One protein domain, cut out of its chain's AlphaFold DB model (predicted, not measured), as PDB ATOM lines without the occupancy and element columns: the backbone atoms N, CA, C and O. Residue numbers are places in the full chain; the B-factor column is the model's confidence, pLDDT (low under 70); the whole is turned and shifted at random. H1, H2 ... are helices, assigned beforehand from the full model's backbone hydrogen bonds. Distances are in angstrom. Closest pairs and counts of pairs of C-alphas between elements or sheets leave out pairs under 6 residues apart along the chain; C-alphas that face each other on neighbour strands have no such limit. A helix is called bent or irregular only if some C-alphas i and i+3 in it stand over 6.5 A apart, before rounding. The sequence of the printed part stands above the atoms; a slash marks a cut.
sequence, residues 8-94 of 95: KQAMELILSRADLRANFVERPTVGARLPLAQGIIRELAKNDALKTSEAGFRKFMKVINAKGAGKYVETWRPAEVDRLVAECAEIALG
ATOM      1  N   LYS A   8     190.153 185.281 183.982       93.75
ATOM      2  CA  LYS A   8     190.007 186.686 183.602       93.75
ATOM      3  C   LYS A   8     190.681 187.575 184.641       93.75
ATOM      4  O   LYS A   8     191.502 188.406 184.260       93.75
ATOM      5  N   GLN A   9     190.419 187.342 185.927       93.06
ATOM      6  CA  GLN A   9     191.067 188.079 187.007       93.06
ATOM      7  C   GLN A   9     192.591 187.920 186.972       93.06
ATOM      8  O   GLN A   9     193.315 188.906 187.097       93.06
ATOM      9  N   ALA A  10     193.104 186.707 186.741       91.81
ATOM     10  CA  ALA A  10     194.547 186.510 186.599       91.81
ATOM     11  C   ALA A  10     195.139 187.318 185.436       91.81
ATOM     12  O   ALA A  10     196.200 187.924 185.589       91.81
ATOM     13  N   MET A  11     194.459 187.354 184.287       92.50
ATOM     14  CA  MET A  11     194.892 188.152 183.138       92.50
ATOM     15  C   MET A  11     194.896 189.650 183.470       92.50
ATOM     16  O   MET A  11     195.881 190.335 183.204       92.50
ATOM     17  N   GLU A  12     193.819 190.151 184.077       93.31
ATOM     18  CA  GLU A  12     193.698 191.552 184.488       93.31
ATOM     19  C   GLU A  12     194.807 191.938 185.473       93.31
ATOM     20  O   GLU A  12     195.448 192.971 185.294       93.31
ATOM     21  N   LEU A  13     195.119 191.079 186.449       91.81
ATOM     22  CA  LEU A  13     196.226 191.290 187.385       91.81
ATOM     23  C   LEU A  13     197.575 191.360 186.667       91.81
ATOM     24  O   LEU A  13     198.324 192.314 186.874       91.81
ATOM     25  N   ILE A  14     197.880 190.390 185.802       90.25
ATOM     26  CA  ILE A  14     199.158 190.332 185.073       90.25
ATOM     27  C   ILE A  14     199.346 191.569 184.191       90.25
ATOM     28  O   ILE A  14     200.454 192.100 184.105       90.25
ATOM     29  N   LEU A  15     198.278 192.037 183.545       90.56
ATOM     30  CA  LEU A  15     198.321 193.173 182.627       90.56
ATOM     31  C   LEU A  15     198.144 194.531 183.314       90.56
ATOM     32  O   LEU A  15     198.430 195.550 182.687       90.56
ATOM     33  N   SER A  16     197.722 194.560 184.582       90.44
ATOM     34  CA  SER A  16     197.448 195.803 185.313       90.44
ATOM     35  C   SER A  16     198.666 196.724 185.414       90.44
ATOM     36  O   SER A  16     198.508 197.939 185.530       90.44
ATOM     37  N   ARG A  17     199.885 196.165 185.372       88.12
ATOM     38  CA  ARG A  17     201.136 196.913 185.523       88.12
ATOM     39  C   ARG A  17     202.289 196.304 184.732       88.12
ATOM     40  O   ARG A  17     202.387 195.089 184.564       88.12
ATOM     41  N   ALA A  18     203.212 197.161 184.297       86.31
ATOM     42  CA  ALA A  18     204.367 196.753 183.499       86.31
ATOM     43  C   ALA A  18     205.330 195.820 184.256       86.31
ATOM     44  O   ALA A  18     205.865 194.887 183.664       86.31
ATOM     45  N   ASP A  19     205.534 196.030 185.559       81.94
ATOM     46  CA  ASP A  19     206.415 195.207 186.392       81.94
ATOM     47  C   ASP A  19     205.844 193.807 186.663       81.94
ATOM     48  O   ASP A  19     206.592 192.827 186.636       81.94
ATOM     49  N   LEU A  20     204.524 193.689 186.845       85.56
ATOM     50  CA  LEU A  20     203.832 192.397 186.917       85.56
ATOM     51  C   LEU A  20     203.974 191.641 185.593       85.56
ATOM     52  O   LEU A  20     204.505 190.528 185.565       85.56
ATOM     53  N   ARG A  21     203.605 192.274 184.474       87.62
ATOM     54  CA  ARG A  21     203.733 191.680 183.135       87.62
ATOM     55  C   ARG A  21     205.161 191.224 182.841       87.62
ATOM     56  O   ARG A  21     205.356 190.120 182.333       87.62
ATOM     57  N   ALA A  22     206.162 192.022 183.213       83.94
ATOM     58  CA  ALA A  22     207.561 191.682 182.993       83.94
ATOM     59  C   ALA A  22     207.981 190.377 183.698       83.94
ATOM     60  O   ALA A  22     208.756 189.605 183.138       83.94
ATOM     61  N   ASN A  23     207.457 190.096 184.897       80.69
ATOM     62  CA  ASN A  23     207.800 188.896 185.672       80.69
ATOM     63  C   ASN A  23     207.064 187.629 185.206       80.69
ATOM     64  O   ASN A  23     207.590 186.523 185.344       80.69
ATOM     65  N   PHE A  24     205.855 187.776 184.664       83.56
ATOM     66  CA  PHE A  24     205.020 186.637 184.268       83.56
ATOM     67  C   PHE A  24     205.080 186.311 182.775       83.56
ATOM     68  O   PHE A  24     204.931 185.146 182.412       83.56
ATOM     69  N   VAL A  25     205.310 187.309 181.920       80.62
ATOM     70  CA  VAL A  25     205.247 187.172 180.457       80.62
ATOM     71  C   VAL A  25     206.616 187.393 179.822       80.62
ATOM     72  O   VAL A  25     207.087 186.549 179.067       80.62
ATOM     73  N   GLU A  26     207.277 188.511 180.133       71.50
ATOM     74  CA  GLU A  26     208.471 188.943 179.384       71.50
ATOM     75  C   GLU A  26     209.765 188.253 179.862       71.50
ATOM     76  O   GLU A  26     210.703 188.090 179.084       71.50
ATOM     77  N   ARG A  27     209.837 187.835 181.136       69.75
ATOM     78  CA  ARG A  27     210.997 187.150 181.746       69.75
ATOM     79  C   ARG A  27     210.540 185.968 182.616       69.75
ATOM     80  O   ARG A  27     210.598 186.056 183.842       69.75
ATOM     81  N   PRO A  28     210.075 184.856 182.021       65.06
ATOM     82  CA  PRO A  28     209.235 183.879 182.715       65.06
ATOM     83  C   PRO A  28     209.993 182.897 183.630       65.06
ATOM     84  O   PRO A  28     209.579 181.751 183.763       65.06
ATOM     85  N   THR A  29     211.063 183.302 184.324       72.25
ATOM     86  CA  THR A  29     211.719 182.423 185.316       72.25
ATOM     87  C   THR A  29     210.752 181.990 186.418       72.25
ATOM     88  O   THR A  29     210.776 180.842 186.852       72.25
ATOM     89  N   VAL A  30     209.852 182.886 186.825       77.06
ATOM     90  CA  VAL A  30     208.773 182.593 187.776       77.06
ATOM     91  C   VAL A  30     207.558 181.997 187.071       77.06
ATOM     92  O   VAL A  30     207.023 180.999 187.543       77.06
ATOM     93  N   GLY A  31     207.159 182.547 185.918       75.06
ATOM     94  CA  GLY A  31     206.023 182.046 185.133       75.06
ATOM     95  C   GLY A  31     206.150 180.575 184.705       75.06
ATOM     96  O   GLY A  31     205.143 179.877 184.618       75.06
ATOM     97  N   ALA A  32     207.375 180.077 184.506       80.94
ATOM     98  CA  ALA A  32     207.652 178.675 184.193       80.94
ATOM     99  C   ALA A  32     207.446 177.726 185.390       80.94
ATOM    100  O   ALA A  32     207.222 176.530 185.204       80.94
ATOM    101  N   ARG A  33     207.491 178.241 186.624       89.38
ATOM    102  CA  ARG A  33     207.311 177.466 187.858       89.38
ATOM    103  C   ARG A  33     205.846 177.497 188.267       89.38
ATOM    104  O   ARG A  33     205.456 178.253 189.155       89.38
ATOM    105  N   LEU A  34     205.027 176.694 187.587       90.56
ATOM    106  CA  LEU A  34     203.565 176.800 187.647       90.56
ATOM    107  C   LEU A  34     202.990 176.884 189.079       90.56
ATOM    108  O   LEU A  34     202.230 177.822 189.319       90.56
ATOM    109  N   PRO A  35     203.351 176.016 190.047       93.31
ATOM    110  CA  PRO A  35     202.787 176.111 191.397       93.31
ATOM    111  C   PRO A  35     203.128 177.431 192.094       93.31
ATOM    112  O   PRO A  35     202.264 178.050 192.711       93.31
ATOM    113  N   LEU A  36     204.368 177.906 191.936       93.31
ATOM    114  CA  LEU A  36     204.813 179.185 192.485       93.31
ATOM    115  C   LEU A  36     204.079 180.357 191.832       93.31
ATOM    116  O   LEU A  36     203.581 181.236 192.528       93.31
ATOM    117  N   ALA A  37     203.972 180.353 190.504       92.81
ATOM    118  CA  ALA A  37     203.262 181.388 189.763       92.81
ATOM    119  C   ALA A  37     201.780 181.463 190.172       92.81
ATOM    120  O   ALA A  37     201.250 182.557 190.356       92.81
ATOM    121  N   GLN A  38     201.130 180.314 190.380       94.38
ATOM    122  CA  GLN A  38     199.760 180.234 190.893       94.38
ATOM    123  C   GLN A  38     199.632 180.840 192.299       94.38
ATOM    124  O   GLN A  38     198.730 181.641 192.542       94.38
ATOM    125  N   GLY A  39     200.548 180.501 193.213       95.12
ATOM    126  CA  GLY A  39     200.562 181.064 194.567       95.12
ATOM    127  C   GLY A  39     200.742 182.583 194.565       95.12
ATOM    128  O   GLY A  39     200.021 183.294 195.259       95.12
ATOM    129  N   ILE A  40     201.642 183.102 193.724       95.00
ATOM    130  CA  ILE A  40     201.863 184.549 193.597       95.00
ATOM    131  C   ILE A  40     200.614 185.264 193.088       95.00
ATOM    132  O   ILE A  40     200.247 186.301 193.634       95.00
ATOM    133  N   ILE A  41     199.948 184.733 192.060       94.62
ATOM    134  CA  ILE A  41     198.736 185.358 191.517       94.62
ATOM    135  C   ILE A  41     197.602 185.358 192.551       94.62
ATOM    136  O   ILE A  41     196.931 186.380 192.701       94.62
ATOM    137  N   ARG A  42     197.429 184.275 193.321       95.38
ATOM    138  CA  ARG A  42     196.471 184.243 194.439       95.38
ATOM    139  C   ARG A  42     196.802 185.267 195.523       95.38
ATOM    140  O   ARG A  42     195.895 185.917 196.033       95.38
ATOM    141  N   GLU A  43     198.078 185.433 195.867       96.25
ATOM    142  CA  GLU A  43     198.501 186.441 196.844       96.25
ATOM    143  C   GLU A  43     198.240 187.859 196.331       96.25
ATOM    144  O   GLU A  43     197.627 188.661 197.030       96.25
ATOM    145  N   LEU A  44     198.604 188.148 195.080       94.19
ATOM    146  CA  LEU A  44     198.313 189.430 194.447       94.19
ATOM    147  C   LEU A  44     196.809 189.720 194.435       94.19
ATOM    148  O   LEU A  44     196.418 190.832 194.769       94.19
ATOM    149  N   ALA A  45     195.954 188.741 194.123       93.75
ATOM    150  CA  ALA A  45     194.506 188.945 194.068       93.75
ATOM    151  C   ALA A  45     193.931 189.524 195.374       93.75
ATOM    152  O   ALA A  45     193.118 190.449 195.319       93.75
ATOM    153  N   LYS A  46     194.411 189.060 196.535       94.50
ATOM    154  CA  LYS A  46     193.940 189.498 197.864       94.50
ATOM    155  C   LYS A  46     194.790 190.593 198.530       94.50
ATOM    156  O   LYS A  46     194.344 191.170 199.515       94.50
ATOM    157  N   ASN A  47     195.995 190.883 198.032       94.06
ATOM    158  CA  ASN A  47     196.938 191.802 198.678       94.06
ATOM    159  C   ASN A  47     197.067 193.132 197.912       94.06
ATOM    160  O   ASN A  47     197.901 193.291 197.015       94.06
ATOM    161  N   ASP A  48     196.236 194.113 198.277       91.75
ATOM    162  CA  ASP A  48     196.215 195.441 197.640       91.75
ATOM    163  C   ASP A  48     197.530 196.211 197.796       91.75
ATOM    164  O   ASP A  48     197.928 196.947 196.889       91.75
ATOM    165  N   ALA A  49     198.249 196.007 198.903       91.38
ATOM    166  CA  ALA A  49     199.532 196.661 199.139       91.38
ATOM    167  C   ALA A  49     200.597 196.202 198.128       91.38
ATOM    168  O   ALA A  49     201.373 197.019 197.628       91.38
ATOM    169  N   LEU A  50     200.599 194.913 197.764       91.94
ATOM    170  CA  LEU A  50     201.476 194.390 196.715       91.94
ATOM    171  C   LEU A  50     201.025 194.805 195.312       91.94
ATOM    172  O   LEU A  50     201.871 195.127 194.481       91.94
ATOM    173  N   LYS A  51     199.713 194.844 195.044       89.00
ATOM    174  CA  LYS A  51     199.184 195.272 193.735       89.00
ATOM    175  C   LYS A  51     199.494 196.737 193.430       89.00
ATOM    176  O   LYS A  51     199.837 197.084 192.301       89.00
ATOM    177  N   THR A  52     199.370 197.618 194.418       88.31
ATOM    178  CA  THR A  52     199.445 199.071 194.200       88.31
ATOM    179  C   THR A  52     200.863 199.638 194.325       88.31
ATOM    180  O   THR A  52     201.150 200.686 193.747       88.31
ATOM    181  N   SER A  53     201.809 198.922 194.944       90.00
ATOM    182  CA  SER A  53     203.184 199.399 195.155       90.00
ATOM    183  C   SER A  53     204.221 198.691 194.278       90.00
ATOM    184  O   SER A  53     204.494 197.508 194.460       90.00
ATOM    185  N   GLU A  54     204.896 199.436 193.391       88.94
ATOM    186  CA  GLU A  54     206.012 198.879 192.596       88.94
ATOM    187  C   GLU A  54     207.175 198.445 193.483       88.94
ATOM    188  O   GLU A  54     207.757 197.373 193.319       88.94
ATOM    189  N   ALA A  55     207.521 199.294 194.452       91.06
ATOM    190  CA  ALA A  55     208.595 199.019 195.389       91.06
ATOM    191  C   ALA A  55     208.259 197.796 196.256       91.06
ATOM    192  O   ALA A  55     209.122 196.938 196.462       91.06
ATOM    193  N   GLY A  56     207.000 197.690 196.701       92.50
ATOM    194  CA  GLY A  56     206.484 196.544 197.448       92.50
ATOM    195  C   GLY A  56     206.580 195.255 196.639       92.50
ATOM    196  O   GLY A  56     207.211 194.298 197.089       92.50
ATOM    197  N   PHE A  57     206.066 195.258 195.407       92.88
ATOM    198  CA  PHE A  57     206.140 194.103 194.517       92.88
ATOM    199  C   PHE A  57     207.589 193.698 194.202       92.88
ATOM    200  O   PHE A  57     207.948 192.525 194.314       92.88
ATOM    201  N   ARG A  58     208.478 194.654 193.900       91.75
ATOM    202  CA  ARG A  58     209.906 194.365 193.673       91.75
ATOM    203  C   ARG A  58     210.578 193.756 194.904       91.75
ATOM    204  O   ARG A  58     211.391 192.842 194.756       91.75
ATOM    205  N   LYS A  59     210.283 194.249 196.112       94.75
ATOM    206  CA  LYS A  59     210.822 193.679 197.358       94.75
ATOM    207  C   LYS A  59     210.289 192.264 197.573       94.75
ATOM    208  O   LYS A  59     211.078 191.365 197.843       94.75
ATOM    209  N   PHE A  60     209.001 192.048 197.348       95.44
ATOM    210  CA  PHE A  60     208.364 190.735 197.400       95.44
ATOM    211  C   PHE A  60     209.003 189.722 196.448       95.44
ATOM    212  O   PHE A  60     209.418 188.652 196.891       95.44
ATOM    213  N   MET A  61     209.226 190.084 195.183       93.25
ATOM    214  CA  MET A  61     209.905 189.200 194.230       93.25
ATOM    215  C   MET A  61     211.348 188.875 194.644       93.25
ATOM    216  O   MET A  61     211.807 187.749 194.450       93.25
ATOM    217  N   LYS A  62     212.072 189.818 195.268       93.56
ATOM    218  CA  LYS A  62     213.404 189.540 195.838       93.56
ATOM    219  C   LYS A  62     213.336 188.524 196.978       93.56
ATOM    220  O   LYS A  62     214.171 187.622 197.023       93.56
ATOM    221  N   VAL A  63     212.351 188.647 197.870       95.62
ATOM    222  CA  VAL A  63     212.153 187.701 198.977       95.62
ATOM    223  C   VAL A  63     211.788 186.316 198.443       95.62
ATOM    224  O   VAL A  63     212.392 185.338 198.876       95.62
ATOM    225  N   ILE A  64     210.898 186.229 197.445       94.00
ATOM    226  CA  ILE A  64     210.575 184.966 196.762       94.00
ATOM    227  C   ILE A  64     211.828 184.318 196.186       94.00
ATOM    228  O   ILE A  64     212.066 183.134 196.419       94.00
ATOM    229  N   ASN A  65     212.655 185.079 195.470       90.94
ATOM    230  CA  ASN A  65     213.876 184.538 194.883       90.94
ATOM    231  C   ASN A  65     214.846 184.029 195.958       90.94
ATOM    232  O   ASN A  65     215.434 182.968 195.782       90.94
ATOM    233  N   ALA A  66     214.974 184.732 197.086       91.94
ATOM    234  CA  ALA A  66     215.842 184.316 198.187       91.94
ATOM    235  C   ALA A  66     215.315 183.072 198.926       91.94
ATOM    236  O   ALA A  66     216.052 182.113 199.139       91.94
ATOM    237  N   LYS A  67     214.031 183.061 199.303       91.19
ATOM    238  CA  LYS A  67     213.400 181.977 200.080       91.19
ATOM    239  C   LYS A  67     213.055 180.752 199.236       91.19
ATOM    240  O   LYS A  67     212.931 179.658 199.789       91.19
ATOM    241  N   GLY A  68     212.843 180.940 197.937       86.25
ATOM    242  CA  GLY A  68     212.513 179.907 196.956       86.25
ATOM    243  C   GLY A  68     213.729 179.318 196.237       86.25
ATOM    244  O   GLY A  68     213.572 178.338 195.504       86.25
ATOM    245  N   ALA A  69     214.925 179.886 196.429       85.88
ATOM    246  CA  ALA A  69     216.165 179.337 195.891       85.88
ATOM    247  C   ALA A  69     216.411 177.920 196.428       85.88
ATOM    248  O   ALA A  69     216.278 177.659 197.622       85.88
ATOM    249  N   GLY A  70     216.748 176.989 195.530       83.94
ATOM    250  CA  GLY A  70     217.045 175.594 195.877       83.94
ATOM    251  C   GLY A  70     215.843 174.753 196.325       83.94
ATOM    252  O   GLY A  70     216.014 173.574 196.622       83.94
ATOM    253  N   LYS A  71     214.627 175.316 196.364       88.38
ATOM    254  CA  LYS A  71     213.408 174.579 196.717       88.38
ATOM    255  C   LYS A  71     212.716 174.031 195.475       88.38
ATOM    256  O   LYS A  71     212.409 174.795 194.560       88.38
ATOM    257  N   TYR A  72     212.378 172.745 195.508       88.69
ATOM    258  CA  TYR A  72     211.540 172.071 194.512       88.69
ATOM    259  C   TYR A  72     210.054 172.258 194.843       88.69
ATOM    260  O   TYR A  72     209.362 171.311 195.200       88.69
ATOM    261  N   VAL A  73     209.564 173.499 194.778       89.38
ATOM    262  CA  VAL A  73     208.153 173.836 195.070       89.38
ATOM    263  C   VAL A  73     207.162 173.106 194.153       89.38
ATOM    264  O   VAL A  73     205.971 173.054 194.431       89.38
ATOM    265  N   GLU A  74     207.655 172.521 193.065       90.31
ATOM    266  CA  GLU A  74     206.917 171.700 192.115       90.31
ATOM    267  C   GLU A  74     206.414 170.381 192.726       90.31
ATOM    268  O   GLU A  74     205.457 169.804 192.218       90.31
ATOM    269  N   THR A  75     207.020 169.918 193.826       93.81
ATOM    270  CA  THR A  75     206.582 168.721 194.565       93.81
ATOM    271  C   THR A  75     205.692 169.048 195.763       93.81
ATOM    272  O   THR A  75     205.228 168.144 196.457       93.81
ATOM    273  N   TRP A  76     205.471 170.335 196.032       95.00
ATOM    274  CA  TRP A  76     204.738 170.796 197.204       95.00
ATOM    275  C   TRP A  76     203.238 170.810 196.943       95.00
ATOM    276  O   TRP A  76     202.766 171.012 195.822       95.00
ATOM    277  N   ARG A  77     202.460 170.656 198.012       95.69
ATOM    278  CA  ARG A  77     201.015 170.868 197.961       95.69
ATOM    279  C   ARG A  77     200.727 172.360 197.763       95.69
ATOM    280  O   ARG A  77     201.455 173.191 198.309       95.69
ATOM    281  N   PRO A  78     199.620 172.730 197.093       93.69
ATOM    282  CA  PRO A  78     199.258 174.135 196.883       93.69
ATOM    283  C   PRO A  78     199.274 174.975 198.167       93.69
ATOM    284  O   PRO A  78     199.844 176.060 198.181       93.69
ATOM    285  N   ALA A  79     198.771 174.428 199.278       95.50
ATOM    286  CA  ALA A  79     198.763 175.109 200.573       95.50
ATOM    287  C   ALA A  79     200.168 175.412 201.134       95.50
ATOM    288  O   ALA A  79     200.339 176.375 201.875       95.50
ATOM    289  N   GLU A  80     201.180 174.603 200.813       96.56
ATOM    290  CA  GLU A  80     202.567 174.840 201.240       96.56
ATOM    291  C   GLU A  80     203.199 175.970 200.427       96.56
ATOM    292  O   GLU A  80     203.915 176.807 200.977       96.56
ATOM    293  N   VAL A  81     202.881 176.030 199.133       95.81
ATOM    294  CA  VAL A  81     203.289 177.135 198.263       95.81
ATOM    295  C   VAL A  81     202.608 178.432 198.690       95.81
ATOM    296  O   VAL A  81     203.281 179.448 198.830       95.81
ATOM    297  N   ASP A  82     201.306 178.396 198.972       96.31
ATOM    298  CA  ASP A  82     200.556 179.574 199.415       96.31
ATOM    299  C   ASP A  82     201.099 180.126 200.740       96.31
ATOM    300  O   ASP A  82     201.248 181.336 200.883       96.31
ATOM    301  N   ARG A  83     201.479 179.251 201.684       96.88
ATOM    302  CA  ARG A  83     202.151 179.666 202.930       96.88
ATOM    303  C   ARG A  83     203.498 180.331 202.667       96.88
ATOM    304  O   ARG A  83     203.765 181.381 203.238       96.88
ATOM    305  N   LEU A  84     204.331 179.744 201.805       96.06
ATOM    306  CA  LEU A  84     205.624 180.330 201.438       96.06
ATOM    307  C   LEU A  84     205.448 181.721 200.820       96.06
ATOM    308  O   LEU A  84     206.182 182.647 201.155       96.06
ATOM    309  N   VAL A  85     204.494 181.860 199.899       96.69
ATOM    310  CA  VAL A  85     204.225 183.125 199.214       96.69
ATOM    311  C   VAL A  85     203.689 184.173 200.192       96.69
ATOM    312  O   VAL A  85     204.169 185.305 200.163       96.69
ATOM    313  N   ALA A  86     202.774 183.799 201.089       97.38
ATOM    314  CA  ALA A  86     202.263 184.686 202.132       97.38
ATOM    315  C   ALA A  86     203.382 185.171 203.076       97.38
ATOM    316  O   ALA A  86     203.520 186.373 203.281       97.38
ATOM    317  N   GLU A  87     204.257 184.274 203.547       97.00
ATOM    318  CA  GLU A  87     205.427 184.641 204.366       97.00
ATOM    319  C   GLU A  87     206.342 185.629 203.614       97.00
ATOM    320  O   GLU A  87     206.841 186.606 204.173       97.00
ATOM    321  N   CYS A  88     206.544 185.420 202.306       96.69
ATOM    322  CA  CYS A  88     207.333 186.343 201.489       96.69
ATOM    323  C   CYS A  88     206.679 187.729 201.374       96.69
ATOM    324  O   CYS A  88     207.395 188.732 201.326       96.69
ATOM    325  N   ALA A  89     205.347 187.793 201.313       96.94
ATOM    326  CA  ALA A  89     204.590 189.040 201.277       96.94
ATOM    327  C   ALA A  89     204.708 189.810 202.601       96.94
ATOM    328  O   ALA A  89     204.995 191.007 202.577       96.94
ATOM    329  N   GLU A  90     204.577 189.127 203.739       96.19
ATOM    330  CA  GLU A  90     204.739 189.708 205.081       96.19
ATOM    331  C   GLU A  90     206.132 190.334 205.256       96.19
ATOM    332  O   GLU A  90     206.255 191.533 205.530       96.19
ATOM    333  N   ILE A  91     207.190 189.573 204.949       95.88
ATOM    334  CA  ILE A  91     208.582 190.053 204.998       95.88
ATOM    335  C   ILE A  91     208.786 191.271 204.079       95.88
ATOM    336  O   ILE A  91     209.515 192.222 204.396       95.88
ATOM    337  N   ALA A  92     208.173 191.250 202.894       95.38
ATOM    338  CA  ALA A  92     208.300 192.337 201.936       95.38
ATOM    339  C   ALA A  92     207.618 193.620 202.421       95.38
ATOM    340  O   ALA A  92     208.199 194.699 202.289       95.38
ATOM    341  N   LEU A  93     206.438 193.511 203.021       93.31
ATOM    342  CA  LEU A  93     205.674 194.654 203.511       93.31
ATOM    343  C   LEU A  93     206.157 195.165 204.877       93.31
ATOM    344  O   LEU A  93     205.855 196.301 205.227       93.31
ATOM    345  N   GLY A  94     206.996 194.398 205.581       84.06
ATOM    346  CA  GLY A  94     207.570 194.796 206.868       84.06
ATOM    347  C   GLY A  94     206.647 194.516 208.052       84.06
ATOM    348  O   GLY A  94     206.632 195.314 208.987       84.06
TER     349      GLY A  94
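What this domain is: This is residues 8 to 94 of the 95 residues of an uncharacterized protein of Xanthomonadaceae bacterium NML91-0213 (UniProt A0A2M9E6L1). The three longer helices, H3, H5 and H6, form a triangle, with H6 crossing over H3 near its own first turns and over H5 near its own last ones. H1 and H2 make a corner on the side of H3 and H5 away from H6, with H1 packed across the later part of H3, and short H4 joins the end of H3 to the start of H5. The printed part has 87 residues with six named helices, H1 to H6 in that order, and no named strand; the class is all helix. The whole is compact, with a radius of gyration of the C-alphas of 11.8 A, and rounded, with spans of 30 by 27 by 20 A.

Where its parts are: H1 is residues 8 to 15, beginning at C-alpha 8 at (190.007, 186.686, 183.602). H2 is residues 18 to 26; it is neither bent nor irregular, but only just: C-alphas 23 and 26 are 6.3 A apart. H3 is residues 34 to 46, 18.9 A from first to last C-alpha. H4 is residues 48 to 52. H5, residues 54 to 68, measures 20.5 A and begins at C-alpha 54 at (206.012, 198.879, 192.596). H6, residues 78 to 93, is the longest at 22.5 A and ends at C-alpha 93 at (205.674, 194.654, 203.511).

How they stand to each other: H1 and H2 touch only at the corner by their link, about perpendicular at 73 degrees; their closest C-alphas, those of Ile 14 and Arg 21, are 5.1 A apart. H1 touches residues 41 to 45 of H3, about perpendicular at 86 degrees, closest at the C-alphas of Ala 10 and Ile 41, 6.6 A. H2 is close to H3 but not clearly touching, with the C-alphas of Phe 24 and Ala 37 closest at 7.8 A. H3 and H6 touch at a steep tilt of 54 degrees, the same way, closest at the C-alphas of Gly 39 and Asp 82, 5.1 A. H4 and H5 touch only at the corner, where the C-alphas of Leu 50 and Phe 57 are closest at 5.2 A. H5 and H6 touch at a steep tilt of 50 degrees, opposite ways, closest at the C-alphas of Phe 60 and Ala 92, 4.8 A. H3 and H5 are near each other, with 6 pairs of C-alphas within 10 A. H6 is apart from H1 and from H2. In H1, H4, H5 and H6 every O i to N i+4 pair is within hydrogen-bond range; in H2 it is 4 of 5 and in H3 8 of 9.

The domain as a whole: The two C-alphas farthest apart, those of Lys 8 and Gly 70, are 31.7 A from each other. The printed part has no cut, and no link is long. The mean pLDDT of the printed part is 90.4, and residues 27 to 28 are under 70.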